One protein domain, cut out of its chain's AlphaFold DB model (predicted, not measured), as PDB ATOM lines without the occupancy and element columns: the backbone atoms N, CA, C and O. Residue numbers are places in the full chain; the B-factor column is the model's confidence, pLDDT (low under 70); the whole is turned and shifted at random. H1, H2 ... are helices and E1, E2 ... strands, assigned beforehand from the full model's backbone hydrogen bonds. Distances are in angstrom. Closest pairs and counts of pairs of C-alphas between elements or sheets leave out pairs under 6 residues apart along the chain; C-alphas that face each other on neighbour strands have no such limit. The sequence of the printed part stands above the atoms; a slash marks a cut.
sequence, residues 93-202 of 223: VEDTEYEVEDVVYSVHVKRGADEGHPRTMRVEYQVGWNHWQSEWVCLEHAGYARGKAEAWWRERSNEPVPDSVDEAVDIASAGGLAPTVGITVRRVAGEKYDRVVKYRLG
ATOM      1  N   VAL A  93     -21.680 -45.323 -13.567       83.94
ATOM      2  CA  VAL A  93     -20.298 -45.514 -13.128       83.94
ATOM      3  C   VAL A  93     -19.507 -46.222 -14.220       83.94
ATOM      4  O   VAL A  93     -19.930 -47.267 -14.710       83.94
ATOM      5  N   GLU A  94     -18.352 -45.668 -14.561       87.06
ATOM      6  CA  GLU A  94     -17.347 -46.289 -15.418       87.06
ATOM      7  C   GLU A  94     -16.045 -46.398 -14.617       87.06
ATOM      8  O   GLU A  94     -15.524 -45.389 -14.138       87.06
ATOM      9  N   ASP A  95     -15.553 -47.624 -14.428       92.06
ATOM     10  CA  ASP A  95     -14.284 -47.897 -13.751       92.06
ATOM     11  C   ASP A  95     -13.251 -48.299 -14.814       92.06
ATOM     12  O   ASP A  95     -13.426 -49.310 -15.497       92.06
ATOM     13  N   THR A  96     -12.173 -47.524 -14.934       93.69
ATOM     14  CA  THR A  96     -11.087 -47.759 -15.895       93.69
ATOM     15  C   THR A  96      -9.792 -48.065 -15.157       93.69
ATOM     16  O   THR A  96      -9.399 -47.339 -14.243       93.69
ATOM     17  N   GLU A  97      -9.125 -49.147 -15.548       97.00
ATOM     18  CA  GLU A  97      -7.816 -49.520 -15.013       97.00
ATOM     19  C   GLU A  97      -6.697 -48.916 -15.860       97.00
ATOM     20  O   GLU A  97      -6.739 -48.967 -17.088       97.00
ATOM     21  N   TYR A  98      -5.690 -48.367 -15.186       96.75
ATOM     22  CA  TYR A  98      -4.497 -47.803 -15.800       96.75
ATOM     23  C   TYR A  98      -3.240 -48.417 -15.188       96.75
ATOM     24  O   TYR A  98      -3.167 -48.614 -13.971       96.75
ATOM     25  N   GLU A  99      -2.240 -48.670 -16.033       97.88
ATOM     26  CA  GLU A  99      -0.859 -48.859 -15.585       97.88
ATOM     27  C   GLU A  99      -0.265 -47.492 -15.238       97.88
ATOM     28  O   GLU A  99      -0.530 -46.501 -15.921       97.88
ATOM     29  N   VAL A 100       0.511 -47.440 -14.160       97.94
ATOM     30  CA  VAL A 100       1.163 -46.212 -13.703       97.94
ATOM     31  C   VAL A 100       2.618 -46.228 -14.153       97.94
ATOM     32  O   VAL A 100       3.357 -47.162 -13.849       97.94
ATOM     33  N   GLU A 101       3.012 -45.189 -14.882       96.81
ATOM     34  CA  GLU A 101       4.376 -44.991 -15.382       96.81
ATOM     35  C   GLU A 101       5.247 -44.253 -14.363       96.81
ATOM     36  O   GLU A 101       6.417 -44.591 -14.195       96.81
ATOM     37  N   ASP A 102       4.674 -43.259 -13.681       96.19
ATOM     38  CA  ASP A 102       5.370 -42.424 -12.703       96.19
ATOM     39  C   ASP A 102       4.396 -41.866 -11.653       96.19
ATOM     40  O   ASP A 102       3.180 -41.793 -11.884       96.19
ATOM     41  N   VAL A 103       4.928 -41.468 -10.494       97.81
ATOM     42  CA  VAL A 103       4.161 -40.863  -9.400       97.81
ATOM     43  C   VAL A 103       4.882 -39.641  -8.850       97.81
ATOM     44  O   VAL A 103       6.023 -39.723  -8.406       97.81
ATOM     45  N   VAL A 104       4.173 -38.515  -8.800       97.81
ATOM     46  CA  VAL A 104       4.681 -37.258  -8.244       97.81
ATOM     47  C   VAL A 104       3.891 -36.886  -6.994       97.81
ATOM     48  O   VAL A 104       2.656 -36.910  -6.983       97.81
ATOM     49  N   TYR A 105       4.613 -36.504  -5.944       98.19
ATOM     50  CA  TYR A 105       4.058 -36.057  -4.671       98.19
ATOM     51  C   TYR A 105       4.320 -34.565  -4.493       98.19
ATOM     52  O   TYR A 105       5.422 -34.084  -4.743       98.19
ATOM     53  N   SER A 106       3.307 -33.810  -4.075       97.94
ATOM     54  CA  SER A 106       3.466 -32.378  -3.818       97.94
ATOM     55  C   SER A 106       2.547 -31.877  -2.711       97.94
ATOM     56  O   SER A 106       1.470 -32.422  -2.456       97.94
ATOM     57  N   VAL A 107       2.966 -30.800  -2.050       97.44
ATOM     58  CA  VAL A 107       2.138 -30.091  -1.072       97.44
ATOM     59  C   VAL A 107       1.066 -29.301  -1.820       97.44
ATOM     60  O   VAL A 107       1.363 -28.523  -2.727       97.44
ATOM     61  N   HIS A 108      -0.195 -29.466  -1.427       96.19
ATOM     62  CA  HIS A 108      -1.320 -28.743  -2.006       96.19
ATOM     63  C   HIS A 108      -2.083 -27.937  -0.957       96.19
ATOM     64  O   HIS A 108      -2.569 -28.470   0.047       96.19
ATOM     65  N   VAL A 109      -2.263 -26.652  -1.269       93.38
ATOM     66  CA  VAL A 109      -3.143 -25.725  -0.555       93.38
ATOM     67  C   VAL A 109      -4.331 -25.403  -1.450       93.38
ATOM     68  O   VAL A 109      -4.174 -25.015  -2.612       93.38
ATOM     69  N   LYS A 110      -5.541 -25.558  -0.911       87.81
ATOM     70  CA  LYS A 110      -6.769 -25.262  -1.646       87.81
ATOM     71  C   LYS A 110      -6.803 -23.777  -2.021       87.81
ATOM     72  O   LYS A 110      -6.593 -22.901  -1.188       87.81
ATOM     73  N   ARG A 111      -7.108 -23.483  -3.287       87.88
ATOM     74  CA  ARG A 111      -7.182 -22.102  -3.784       87.88
ATOM     75  C   ARG A 111      -8.219 -21.289  -3.000       87.88
ATOM     76  O   ARG A 111      -9.383 -21.683  -2.945       87.88
ATOM     77  N   GLY A 112      -7.798 -20.139  -2.475       84.62
ATOM     78  CA  GLY A 112      -8.654 -19.226  -1.710       84.62
ATOM     79  C   GLY A 112      -8.983 -19.715  -0.300       84.62
ATOM     80  O   GLY A 112      -9.978 -19.275   0.263       84.62
ATOM     81  N   ALA A 113      -8.209 -20.658   0.233       82.50
ATOM     82  CA  ALA A 113      -8.338 -21.081   1.615       82.50
ATOM     83  C   ALA A 113      -7.673 -20.079   2.569       82.50
ATOM     84  O   ALA A 113      -6.660 -19.472   2.220       82.50
ATOM     85  N   ASP A 114      -8.250 -19.928   3.761       85.44
ATOM     86  CA  ASP A 114      -7.687 -19.112   4.838       85.44
ATOM     87  C   ASP A 114      -6.360 -19.709   5.349       85.44
ATOM     88  O   ASP A 114      -6.124 -20.910   5.202       85.44
ATOM     89  N   GLU A 115      -5.518 -18.898   6.006       76.50
ATOM     90  CA  GLU A 115      -4.191 -19.315   6.516       76.50
ATOM     91  C   GLU A 115      -4.232 -20.539   7.451       76.50
ATOM     92  O   GLU A 115      -3.247 -21.261   7.562       76.50
ATOM     93  N   GLY A 116      -5.371 -20.806   8.099       81.50
ATOM     94  CA  GLY A 116      -5.562 -21.959   8.984       81.50
ATOM     95  C   GLY A 116      -6.134 -23.213   8.316       81.50
ATOM     96  O   GLY A 116      -6.411 -24.190   9.013       81.50
ATOM     97  N   HIS A 117      -6.386 -23.210   7.002       87.31
ATOM     98  CA  HIS A 117      -6.947 -24.384   6.338       87.31
ATOM     99  C   HIS A 117      -5.894 -25.497   6.241       87.31
ATOM    100  O   HIS A 117      -4.824 -25.270   5.672       87.31
ATOM    101  N   PRO A 118      -6.199 -26.722   6.707       90.81
ATOM    102  CA  PRO A 118      -5.231 -27.810   6.718       90.81
ATOM    103  C   PRO A 118      -4.777 -28.155   5.299       90.81
ATOM    104  O   PRO A 118      -5.583 -28.182   4.356       90.81
ATOM    105  N   ARG A 119      -3.481 -28.420   5.139       94.38
ATOM    106  CA  ARG A 119      -2.901 -28.746   3.835       94.38
ATOM    107  C   ARG A 119      -3.194 -30.200   3.474       94.38
ATOM    108  O   ARG A 119      -3.627 -31.014   4.296       94.38
ATOM    109  N   THR A 120      -2.983 -30.530   2.207       96.88
ATOM    110  CA  THR A 120      -3.154 -31.893   1.683       96.88
ATOM    111  C   THR A 120      -1.952 -32.282   0.846       96.88
ATOM    112  O   THR A 120      -1.433 -31.441   0.117       96.88
ATOM    113  N   MET A 121      -1.540 -33.544   0.897       98.12
ATOM    114  CA  MET A 121      -0.580 -34.076  -0.068       98.12
ATOM    115  C   MET A 121      -1.338 -34.409  -1.352       98.12
ATOM    116  O   MET A 121      -2.290 -35.191  -1.321       98.12
ATOM    117  N   ARG A 122      -0.951 -33.810  -2.476       98.19
ATOM    118  CA  ARG A 122      -1.439 -34.193  -3.800       98.19
ATOM    119  C   ARG A 122      -0.551 -35.305  -4.338       98.19
ATOM    120  O   ARG A 122       0.671 -35.174  -4.344       98.19
ATOM    121  N   VAL A 123      -1.189 -36.372  -4.794       98.38
ATOM    122  CA  VAL A 123      -0.532 -37.497  -5.460       98.38
ATOM    123  C   VAL A 123      -0.971 -37.478  -6.914       98.38
ATOM    124  O   VAL A 123      -2.173 -37.447  -7.187       98.38
ATOM    125  N   GLU A 124      -0.018 -37.443  -7.836       97.94
ATOM    126  CA  GLU A 124      -0.263 -37.415  -9.276       97.94
ATOM    127  C   GLU A 124       0.320 -38.674  -9.912       97.94
ATOM    128  O   GLU A 124       1.514 -38.925  -9.803       97.94
ATOM    129  N   TYR A 125      -0.529 -39.458 -10.571       98.06
ATOM    130  CA  TYR A 125      -0.158 -40.682 -11.273       98.06
ATOM    131  C   TYR A 125      -0.099 -40.408 -12.773       98.06
ATOM    132  O   TYR A 125      -1.112 -40.015 -13.362       98.06
ATOM    133  N   GLN A 126       1.053 -40.645 -13.395       98.00
ATOM    134  CA  GLN A 126       1.181 -40.652 -14.846       98.00
ATOM    135  C   GLN A 126       0.642 -41.979 -15.377       98.00
ATOM    136  O   GLN A 126       1.177 -43.040 -15.070       98.00
ATOM    137  N   VAL A 127      -0.426 -41.919 -16.168       96.38
ATOM    138  CA  VAL A 127      -1.146 -43.098 -16.692       96.38
ATOM    139  C   VAL A 127      -1.089 -43.190 -18.221       96.38
ATOM    140  O   VAL A 127      -1.915 -43.839 -18.863       96.38
ATOM    141  N   GLY A 128      -0.137 -42.477 -18.816       92.38
ATOM    142  CA  GLY A 128       0.122 -42.421 -20.248       92.38
ATOM    143  C   GLY A 128       0.713 -41.075 -20.659       92.38
ATOM    144  O   GLY A 128       0.898 -40.166 -19.842       92.38
ATOM    145  N   TRP A 129       0.966 -40.905 -21.958       90.31
ATOM    146  CA  TRP A 129       1.554 -39.671 -22.484       90.31
ATOM    147  C   TRP A 129       0.646 -38.464 -22.211       90.31
ATOM    148  O   TRP A 129      -0.426 -38.324 -22.796       90.31
ATOM    149  N   ASN A 130       1.123 -37.556 -21.351       89.81
ATOM    150  CA  ASN A 130       0.438 -36.316 -20.974       89.81
ATOM    151  C   ASN A 130      -0.935 -36.557 -20.318       89.81
ATOM    152  O   ASN A 130      -1.804 -35.686 -20.343       89.81
ATOM    153  N   HIS A 131      -1.127 -37.739 -19.729       92.62
ATOM    154  CA  HIS A 131      -2.333 -38.092 -18.999       92.62
ATOM    155  C   HIS A 131      -1.980 -38.350 -17.536       92.62
ATOM    156  O   HIS A 131      -1.255 -39.289 -17.211       92.62
ATOM    157  N   TRP A 132      -2.506 -37.490 -16.665       96.12
ATOM    158  CA  TRP A 132      -2.250 -37.517 -15.231       96.12
ATOM    159  C   TRP A 132      -3.557 -37.601 -14.456       96.12
ATOM    160  O   TRP A 132      -4.483 -36.828 -14.709       96.12
ATOM    161  N   GLN A 133      -3.601 -38.490 -13.470       97.25
ATOM    162  CA  GLN A 133      -4.700 -38.580 -12.517       97.25
ATOM    163  C   GLN A 133      -4.231 -38.118 -11.141       97.25
ATOM    164  O   GLN A 133      -3.201 -38.569 -10.651       97.25
ATOM    165  N   SER A 134      -5.004 -37.247 -10.490       97.00
ATOM    166  CA  SER A 134      -4.683 -36.764  -9.143       97.00
ATOM    167  C   SER A 134      -5.620 -37.317  -8.076       97.00
ATOM    168  O   SER A 134      -6.812 -37.523  -8.325       97.00
ATOM    169  N   GLU A 135      -5.095 -37.456  -6.863       97.31
ATOM    170  CA  GLU A 135      -5.866 -37.560  -5.625       97.31
ATOM    171  C   GLU A 135      -5.233 -36.723  -4.500       97.31
ATOM    172  O   GLU A 135      -4.120 -36.211  -4.638       97.31
ATOM    173  N   TRP A 136      -5.954 -36.573  -3.384       97.31
ATOM    174  CA  TRP A 136      -5.529 -35.761  -2.244       97.31
ATOM    175  C   TRP A 136      -5.584 -36.562  -0.948       97.31
ATOM    176  O   TRP A 136      -6.623 -37.124  -0.594       97.31
ATOM    177  N   VAL A 137      -4.474 -36.548  -0.214       97.75
ATOM    178  CA  VAL A 137      -4.296 -37.232   1.065       97.75
ATOM    179  C   VAL A 137      -4.289 -36.189   2.187       97.75
ATOM    180  O   VAL A 137      -3.441 -35.296   2.254       97.75
ATOM    181  N   CYS A 138      -5.281 -36.280   3.069       96.62
ATOM    182  CA  CYS A 138      -5.600 -35.270   4.081       96.62
ATOM    183  C   CYS A 138      -4.870 -35.500   5.416       96.62
ATOM    184  O   CYS A 138      -5.518 -35.690   6.445       96.62
ATOM    185  N   LEU A 139      -3.534 -35.489   5.410       95.50
ATOM    186  CA  LEU A 139      -2.742 -35.748   6.620       95.50
ATOM    187  C   LEU A 139      -2.937 -34.663   7.692       95.50
ATOM    188  O   LEU A 139      -3.175 -35.005   8.835       95.50
ATOM    189  N   GLU A 140      -2.970 -33.376   7.363       95.38
ATOM    190  CA  GLU A 140      -3.152 -32.325   8.389       95.38
ATOM    191  C   GLU A 140      -4.620 -32.101   8.810       95.38
ATOM    192  O   GLU A 140      -4.924 -31.205   9.595       95.38
ATOM    193  N   HIS A 141      -5.571 -32.873   8.272       93.44
ATOM    194  CA  HIS A 141      -6.979 -32.753   8.665       93.44
ATOM    195  C   HIS A 141      -7.249 -33.495   9.984       93.44
ATOM    196  O   HIS A 141      -6.401 -34.210  10.502       93.44
ATOM    197  N   ALA A 142      -8.470 -33.370  10.510       93.19
ATOM    198  CA  ALA A 142      -8.947 -34.134  11.660       93.19
ATOM    199  C   ALA A 142     -10.085 -35.099  11.277       93.19
ATOM    200  O   ALA A 142     -10.676 -35.021  10.194       93.19
ATOM    201  N   GLY A 143     -10.419 -36.016  12.189       95.00
ATOM    202  CA  GLY A 143     -11.576 -36.904  12.070       95.00
ATOM    203  C   GLY A 143     -11.479 -37.890  10.902       95.00
ATOM    204  O   GLY A 143     -10.433 -38.481  10.644       95.00
ATOM    205  N   TYR A 144     -12.592 -38.084  10.189       93.44
ATOM    206  CA  TYR A 144     -12.697 -39.092   9.128       93.44
ATOM    207  C   TYR A 144     -11.687 -38.890   7.987       93.44
ATOM    208  O   TYR A 144     -11.167 -39.865   7.448       93.44
ATOM    209  N   ALA A 145     -11.384 -37.636   7.630       93.31
ATOM    210  CA  ALA A 145     -10.423 -37.328   6.572       93.31
ATOM    211  C   ALA A 145      -8.999 -37.777   6.947       93.31
ATOM    212  O   ALA A 145      -8.356 -38.454   6.145       93.31
ATOM    213  N   ARG A 146      -8.560 -37.489   8.185       96.00
ATOM    214  CA  ARG A 146      -7.288 -37.986   8.738       96.00
ATOM    215  C   ARG A 146      -7.261 -39.502   8.777       96.00
ATOM    216  O   ARG A 146      -6.341 -40.098   8.242       96.00
ATOM    217  N   GLY A 147      -8.296 -40.135   9.336       96.94
ATOM    218  CA  GLY A 147      -8.347 -41.596   9.447       96.94
ATOM    219  C   GLY A 147      -8.202 -42.296   8.092       96.94
ATOM    220  O   GLY A 147      -7.502 -43.301   7.979       96.94
ATOM    221  N   LYS A 148      -8.796 -41.728   7.034       96.81
ATOM    222  CA  LYS A 148      -8.635 -42.243   5.669       96.81
ATOM    223  C   LYS A 148      -7.214 -42.033   5.127       96.81
ATOM    224  O   LYS A 148      -6.682 -42.932   4.482       96.81
ATOM    225  N   ALA A 149      -6.600 -40.883   5.411       97.25
ATOM    226  CA  ALA A 149      -5.215 -40.591   5.046       97.25
ATOM    227  C   ALA A 149      -4.216 -41.522   5.754       97.25
ATOM    228  O   ALA A 149      -3.304 -42.044   5.120       97.25
ATOM    229  N   GLU A 150      -4.420 -41.802   7.043       98.12
ATOM    230  CA  GLU A 150      -3.579 -42.739   7.788       98.12
ATOM    231  C   GLU A 150      -3.693 -44.168   7.252       98.12
ATOM    232  O   GLU A 150      -2.693 -44.877   7.166       98.12
ATOM    233  N   ALA A 151      -4.901 -44.609   6.886       97.56
ATOM    234  CA  ALA A 151      -5.098 -45.915   6.264       97.56
ATOM    235  C   ALA A 151      -4.371 -46.003   4.913       97.56
ATOM    236  O   ALA A 151      -3.650 -46.968   4.671       97.56
ATOM    237  N   TRP A 152      -4.498 -44.962   4.079       97.94
ATOM    238  CA  TRP A 152      -3.780 -44.846   2.807       97.94
ATOM    239  C   TRP A 152      -2.258 -44.928   3.000       97.94
ATOM    240  O   TRP A 152      -1.581 -45.655   2.268       97.94
ATOM    241  N   TRP A 153      -1.730 -44.243   4.024       98.06
ATOM    242  CA  TRP A 153      -0.302 -44.234   4.352       98.06
ATOM    243  C   TRP A 153       0.181 -45.606   4.815       98.06
ATOM    244  O   TRP A 153       1.137 -46.149   4.264       98.06
ATOM    245  N   ARG A 154      -0.515 -46.214   5.784       97.12
ATOM    246  CA  ARG A 154      -0.163 -47.528   6.346       97.12
ATOM    247  C   ARG A 154      -0.253 -48.657   5.331       97.12
ATOM    248  O   ARG A 154       0.351 -49.698   5.552       97.12
ATOM    249  N   GLU A 155      -0.989 -48.503   4.240       97.00
ATOM    250  CA  GLU A 155      -0.999 -49.483   3.151       97.00
ATOM    251  C   GLU A 155       0.290 -49.421   2.309       97.00
ATOM    252  O   GLU A 155       0.743 -50.445   1.802       97.00
ATOM    253  N   ARG A 156       0.926 -48.245   2.217       97.38
ATOM    254  CA  ARG A 156       2.085 -47.978   1.344       97.38
ATOM    255  C   ARG A 156       3.413 -47.904   2.077       97.38
ATOM    256  O   ARG A 156       4.433 -48.207   1.477       97.38
ATOM    257  N   SER A 157       3.419 -47.524   3.346       96.25
ATOM    258  CA  SER A 157       4.650 -47.296   4.098       96.25
ATOM    259  C   SER A 157       4.763 -48.194   5.322       96.25
ATOM    260  O   SER A 157       3.768 -48.725   5.835       96.25
ATOM    261  N   ASN A 158       6.003 -48.368   5.768       93.94
ATOM    262  CA  ASN A 158       6.349 -48.855   7.101       93.94
ATOM    263  C   ASN A 158       6.819 -47.717   8.024       93.94
ATOM    264  O   ASN A 158       6.991 -47.953   9.219       93.94
ATOM    265  N   GLU A 159       6.998 -46.502   7.495       93.25
ATOM    266  CA  GLU A 159       7.260 -45.310   8.300       93.25
ATOM    267  C   GLU A 159       6.034 -44.944   9.150       93.25
ATOM    268  O   GLU A 159       4.889 -45.226   8.751       93.25
ATOM    269  N   PRO A 160       6.240 -44.310  10.321       94.88
ATOM    270  CA  PRO A 160       5.143 -43.736  11.088       94.88
ATOM    271  C   PRO A 160       4.342 -42.761  10.218       94.88
ATOM    272  O   PRO A 160       4.856 -42.194   9.257       94.88
ATOM    273  N   VAL A 161       3.052 -42.598  10.525       96.62
ATOM    274  CA  VAL A 161       2.218 -41.671   9.753       96.62
ATOM    275  C   VAL A 161       2.638 -40.235  10.089       96.62
ATOM    276  O   VAL A 161       2.528 -39.872  11.259       96.62
ATOM    277  N   PRO A 162       3.049 -39.418   9.102       96.25
ATOM    278  CA  PRO A 162       3.486 -38.045   9.333       96.25
ATOM    279  C   PRO A 162       2.367 -37.165   9.879       96.25
ATOM    280  O   PRO A 162       1.190 -37.324   9.523       96.25
ATOM    281  N   ASP A 163       2.732 -36.190  10.705       93.62
ATOM    282  CA  ASP A 163       1.794 -35.189  11.221       93.62
ATOM    283  C   ASP A 163       1.711 -33.947  10.324       93.62
ATOM    284  O   ASP A 163       0.715 -33.223  10.372       93.62
ATOM    285  N   SER A 164       2.700 -33.743   9.447       96.38
ATOM    286  CA  SER A 164       2.703 -32.666   8.456       96.38
ATOM    287  C   SER A 164       2.692 -33.194   7.022       96.38
ATOM    288  O   SER A 164       3.176 -34.287   6.721       96.38
ATOM    289  N   VAL A 165       2.127 -32.403   6.110       97.25
ATOM    290  CA  VAL A 165       2.139 -32.721   4.678       97.25
ATOM    291  C   VAL A 165       3.539 -32.572   4.080       97.25
ATOM    292  O   VAL A 165       3.861 -33.323   3.165       97.25
ATOM    293  N   ASP A 166       4.364 -31.650   4.584       97.44
ATOM    294  CA  ASP A 166       5.741 -31.468   4.099       97.44
ATOM    295  C   ASP A 166       6.576 -32.732   4.353       97.44
ATOM    296  O   ASP A 166       7.094 -33.325   3.412       97.44
ATOM    297  N   GLU A 167       6.585 -33.222   5.597       97.00
ATOM    298  CA  GLU A 167       7.276 -34.463   5.980       97.00
ATOM    299  C   GLU A 167       6.791 -35.661   5.151       97.00
ATOM    300  O   GLU A 167       7.577 -36.495   4.703       97.00
ATOM    301  N   ALA A 168       5.484 -35.735   4.897       97.56
ATOM    302  CA  ALA A 168       4.914 -36.792   4.077       97.56
ATOM    303  C   ALA A 168       5.409 -36.767   2.629       97.56
ATOM    304  O   ALA A 168       5.686 -37.825   2.061       97.56
ATOM    305  N   VAL A 169       5.517 -35.577   2.037       97.94
ATOM    306  CA  VAL A 169       6.050 -35.395   0.681       97.94
ATOM    307  C   VAL A 169       7.540 -35.718   0.642       97.94
ATOM    308  O   VAL A 169       7.972 -36.371  -0.308       97.94
ATOM    309  N   ASP A 170       8.305 -35.337   1.666       97.19
ATOM    310  CA  ASP A 170       9.737 -35.638   1.761       97.19
ATOM    311  C   ASP A 170       9.984 -37.151   1.824       97.19
ATOM    312  O   ASP A 170      10.742 -37.691   1.015       97.19
ATOM    313  N   ILE A 171       9.276 -37.861   2.711       95.94
ATOM    314  CA  ILE A 171       9.362 -39.325   2.821       95.94
ATOM    315  C   ILE A 171       8.930 -39.991   1.510       95.94
ATOM    316  O   ILE A 171       9.589 -40.917   1.035       95.94
ATOM    317  N   ALA A 172       7.832 -39.531   0.902       96.31
ATOM    318  CA  ALA A 172       7.343 -40.096  -0.350       96.31
ATOM    319  C   ALA A 172       8.341 -39.907  -1.501       96.31
ATOM    320  O   ALA A 172       8.631 -40.859  -2.225       96.31
ATOM    321  N   SER A 173       8.922 -38.712  -1.619       94.88
ATOM    322  CA  SER A 173       9.922 -38.378  -2.641       94.88
ATOM    323  C   SER A 173      11.247 -39.116  -2.429       94.88
ATOM    324  O   SER A 173      11.955 -39.394  -3.392       94.88
ATOM    325  N   ALA A 174      11.562 -39.490  -1.185       94.25
ATOM    326  CA  ALA A 174      12.711 -40.326  -0.839       94.25
ATOM    327  C   ALA A 174      12.476 -41.835  -1.068       94.25
ATOM    328  O   ALA A 174      13.359 -42.641  -0.781       94.25
ATOM    329  N   GLY A 175      11.307 -42.241  -1.580       93.81
ATOM    330  CA  GLY A 175      10.982 -43.648  -1.829       93.81
ATOM    331  C   GLY A 175      10.428 -44.396  -0.612       93.81
ATOM    332  O   GLY A 175      10.406 -45.624  -0.607       93.81
ATOM    333  N   GLY A 176       9.941 -43.684   0.408       95.00
ATOM    334  CA  GLY A 176       9.337 -44.259   1.617       95.00
ATOM    335  C   GLY A 176       7.928 -44.839   1.428       95.00
ATOM    336  O   GLY A 176       7.322 -45.314   2.393       95.00
ATOM    337  N   LEU A 177       7.394 -44.835   0.202       96.88
ATOM    338  CA  LEU A 177       6.106 -45.432  -0.156       96.88
ATOM    339  C   LEU A 177       6.282 -46.591  -1.143       96.88
ATOM    340  O   LEU A 177       7.147 -46.569  -2.014       96.88
ATOM    341  N   ALA A 178       5.412 -47.595  -1.036       97.19
ATOM    342  CA  ALA A 178       5.307 -48.678  -2.002       97.19
ATOM    343  C   ALA A 178       5.046 -48.108  -3.410       97.19
ATOM    344  O   ALA A 178       4.139 -47.278  -3.562       97.19
ATOM    345  N   PRO A 179       5.760 -48.583  -4.449       95.81
ATOM    346  CA  PRO A 179       5.501 -48.173  -5.822       95.81
ATOM    347  C   PRO A 179       4.043 -48.448  -6.195       95.81
ATOM    348  O   PRO A 179       3.554 -49.565  -6.018       95.81
ATOM    349  N   THR A 180       3.334 -47.451  -6.716       97.88
ATOM    350  CA  THR A 180       1.996 -47.681  -7.277       97.88
ATOM    351  C   THR A 180       2.170 -48.083  -8.732       97.88
ATOM    352  O   THR A 180       2.610 -47.268  -9.527       97.88
ATOM    353  N   VAL A 181       1.857 -49.335  -9.070       97.62
ATOM    354  CA  VAL A 181       2.045 -49.873 -10.432       97.62
ATOM    355  C   VAL A 181       0.769 -49.810 -11.269       97.62
ATOM    356  O   VAL A 181       0.817 -49.889 -12.489       97.62
ATOM    357  N   GLY A 182      -0.388 -49.651 -10.627       97.75
ATOM    358  CA  GLY A 182      -1.657 -49.487 -11.322       97.75
ATOM    359  C   GLY A 182      -2.715 -48.837 -10.444       97.75
ATOM    360  O   GLY A 182      -2.691 -48.970  -9.217       97.75
ATOM    361  N   ILE A 183      -3.667 -48.159 -11.077       98.38
ATOM    362  CA  ILE A 183      -4.816 -47.545 -10.408       98.38
ATOM    363  C   ILE A 183      -6.113 -47.857 -11.150       98.38
ATOM    364  O   ILE A 183      -6.133 -47.979 -12.372       98.38
ATOM    365  N   THR A 184      -7.217 -47.947 -10.408       97.69
ATOM    366  CA  THR A 184      -8.563 -47.926 -10.991       97.69
ATOM    367  C   THR A 184      -9.181 -46.561 -10.746       97.69
ATOM    368  O   THR A 184      -9.335 -46.139  -9.594       97.69
ATOM    369  N   VAL A 185      -9.557 -45.885 -11.827       96.62
ATOM    370  CA  VAL A 185     -10.194 -44.572 -11.812       96.62
ATOM    371  C   VAL A 185     -11.673 -44.736 -12.111       96.62
ATOM    372  O   VAL A 185     -12.060 -45.310 -13.124       96.62
ATOM    373  N   ARG A 186     -12.498 -44.209 -11.213       93.19
ATOM    374  CA  ARG A 186     -13.945 -44.169 -11.326       93.19
ATOM    375  C   ARG A 186     -14.394 -42.823 -11.865       93.19
ATOM    376  O   ARG A 186     -14.206 -41.795 -11.205       93.19
ATOM    377  N   ARG A 187     -15.094 -42.859 -12.991       90.12
ATOM    378  CA  ARG A 187     -15.865 -41.746 -13.534       90.12
ATOM    379  C   ARG A 187     -17.339 -41.959 -13.224       90.12
ATOM    380  O   ARG A 187     -17.888 -43.035 -13.452       90.12
ATOM    381  N   VAL A 188     -17.990 -40.921 -12.711       86.69
ATOM    382  CA  VAL A 188     -19.437 -40.921 -12.466       86.69
ATOM    383  C   VAL A 188     -20.069 -39.859 -13.350       86.69
ATOM    384  O   VAL A 188     -19.715 -38.680 -13.277       86.69
ATOM    385  N   ALA A 189     -21.001 -40.267 -14.209       77.56
ATOM    386  CA  ALA A 189     -21.734 -39.345 -15.063       77.56
ATOM    387  C   ALA A 189     -22.452 -38.284 -14.209       77.56
ATOM    388  O   ALA A 189     -23.188 -38.614 -13.280       77.56
ATOM    389  N   GLY A 190     -22.214 -37.004 -14.508       73.69
ATOM    390  CA  GLY A 190     -22.746 -35.893 -13.714       73.69
ATOM    391  C   GLY A 190     -21.867 -35.453 -12.536       73.69
ATOM    392  O   GLY A 190     -22.186 -34.453 -11.898       73.69
ATOM    393  N   GLU A 191     -20.714 -36.077 -12.277       80.81
ATOM    394  CA  GLU A 191     -19.684 -35.500 -11.398       80.81
ATOM    395  C   GLU A 191     -18.699 -34.627 -12.196       80.81
ATOM    396  O   GLU A 191     -18.749 -34.554 -13.427       80.81
ATOM    397  N   LYS A 192     -17.881 -33.827 -11.502       80.00
ATOM    398  CA  LYS A 192     -16.881 -32.951 -12.145       80.00
ATOM    399  C   LYS A 192     -15.493 -33.592 -12.208       80.00
ATOM    400  O   LYS A 192     -14.723 -33.247 -13.098       80.00
ATOM    401  N   TYR A 193     -15.177 -34.465 -11.257       86.25
ATOM    402  CA  TYR A 193     -13.841 -35.015 -11.074       86.25
ATOM    403  C   TYR A 193     -13.913 -36.530 -10.944       86.25
ATOM    404  O   TYR A 193     -14.754 -37.045 -10.203       86.25
ATOM    405  N   ASP A 194     -13.001 -37.205 -11.630       92.62
ATOM    406  CA  ASP A 194     -12.819 -38.645 -11.526       92.62
ATOM    407  C   ASP A 194     -12.081 -38.982 -10.221       92.62
ATOM    408  O   ASP A 194     -11.344 -38.155  -9.671       92.62
ATOM    409  N   ARG A 195     -12.310 -40.184  -9.685       93.94
ATOM    410  CA  ARG A 195     -11.785 -40.595  -8.375       93.94
ATOM    411  C   ARG A 195     -10.972 -41.870  -8.495       93.94
ATOM    412  O   ARG A 195     -11.455 -42.852  -9.050       93.94
ATOM    413  N   VAL A 196      -9.788 -41.901  -7.894       96.81
ATOM    414  CA  VAL A 196      -9.059 -43.160  -7.710       96.81
ATOM    415  C   VAL A 196      -9.775 -43.985  -6.640       96.81
ATOM    416  O   VAL A 196     -10.079 -43.479  -5.559       96.81
ATOM    417  N   VAL A 197     -10.115 -45.235  -6.958       96.06
ATOM    418  CA  VAL A 197     -10.918 -46.111  -6.080       96.06
ATOM    419  C   VAL A 197     -10.217 -47.406  -5.697       96.06
ATOM    420  O   VAL A 197     -10.617 -48.038  -4.719       96.06
ATOM    421  N   LYS A 198      -9.197 -47.820  -6.455       96.31
ATOM    422  CA  LYS A 198      -8.382 -49.003  -6.166       96.31
ATOM    423  C   LYS A 198      -6.949 -48.782  -6.620       96.31
ATOM    424  O   LYS A 198      -6.691 -47.985  -7.522       96.31
ATOM    425  N   TYR A 199      -6.059 -49.561  -6.021       97.75
ATOM    426  CA  TYR A 199      -4.627 -49.502  -6.254       97.75
ATOM    427  C   TYR A 199      -4.072 -50.901  -6.453       97.75
ATOM    428  O   TYR A 199      -4.499 -51.854  -5.799       97.75
ATOM    429  N   ARG A 200      -3.073 -50.997  -7.322       97.75
ATOM    430  CA  ARG A 200      -2.161 -52.127  -7.402       97.75
ATOM    431  C   ARG A 200      -0.807 -51.626  -6.925       97.75
ATOM    432  O   ARG A 200      -0.171 -50.818  -7.599       97.75
ATOM    433  N   LEU A 201      -0.416 -52.053  -5.732       97.56
ATOM    434  CA  LEU A 201       0.812 -51.612  -5.082       97.56
ATOM    435  C   LEU A 201       1.897 -52.681  -5.220       97.56
ATOM    436  O   LEU A 201       1.616 -53.880  -5.176       97.56
ATOM    437  N   GLY A 202       3.133 -52.228  -5.387       96.00
ATOM    438  CA  GLY A 202       4.327 -53.038  -5.229       96.00
ATOM    439  C   GLY A 202       4.617 -53.350  -3.755       96.00
ATOM    440  O   GLY A 202       3.823 -53.025  -2.867       96.00
TER     441      GLY A 202
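Overview. This is residues 93 to 202 of the 223 residues of an uncharacterized protein of Planctomycetes bacterium ADurb.Bin126 (UniProt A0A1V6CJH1). Two small three-stranded sheets, E1 E5 E6 and E2 E3 E4, stand partly face to face as a sandwich with their strands crossed. H2 covers E2 of the second sheet, H1 lies by the end of E4, and residues 111 to 116 of the E2 to E3 link stick out. The printed part has 110 residues, with named elements in the order E1 E2 E3 E4 H1 H2 E5 E6; the sheets run E1 E5 E6 and E2 E3 E4, both antiparallel. The class is mixed, helices and strands; the whole is compact, with a radius of gyration of the C-alphas of 14.0 A and spans of 35 by 32 by 25 A.

Along the chain. In one sheet, E5 is residues 180 to 188, 23.1 A long, E1 is residues 93 to 99, 19.9 A, and E6 is residues 195 to 201, 17.1 A. C-alpha 93 is at (-20.298, -45.514, -13.128) and C-alpha 201 at (0.812, -51.612, -5.082). In the other, E2 is residues 102 to 108, 18.6 A, E3 is residues 120 to 126, 19.2 A, and E4 is residues 132 to 137, 16.4 A. H1 is residues 143 to 156, 20.6 A, from C-alpha 143 at (-11.576, -36.904, 12.070); H2 is residues 165 to 173, 12.1 A.

Arrangement. E5 is the inner strand between E1 and E6, antiparallel to E1 at 161 degrees, with N 96 and O 185 2.9 A apart, within hydrogen-bond range. E5 and E6 form a hairpin, with N 184 and O 198 at 2.9 A. The sheet E2 E3 E4 is a meander, each strand the antiparallel neighbour of the one before; N 106 and O 122 are 3.0 A apart, N 123 and O 135 2.9 A. It is only just strongly twisted, with C-alphas up to 4.5 A off its best plane. The two sheets form a sandwich, face to face, their strands at 72 degrees; the closest C-alphas of E4 and E6, Glu 135 and Val 196, are 6.8 A apart. H2 is on the sheet E2 E3 E4 at a height over the sheet of 8.4 A, along the strands at 13 degrees to E2 on the local plane; its closest C-alpha to E2 is Val 169, 5.7 A from that of Tyr 105. H1 only grazes this sheet, with residues 145 to 153; the C-alphas of Val 137 and Ala 149 are 5.3 A apart. H1 and H2 are apart. Every O i to N i+4 pair is within hydrogen-bond range in H2, and 9 of 10 in H1.

Size, cuts and confidence. The C-alphas farthest apart, of Glu 159 and Gly 190, are 38.4 A apart. The printed part has no cut. The link E2 to E3, 11 residues, is long. Mean pLDDT of the printed part is 94.2, and no printed residue is under 70.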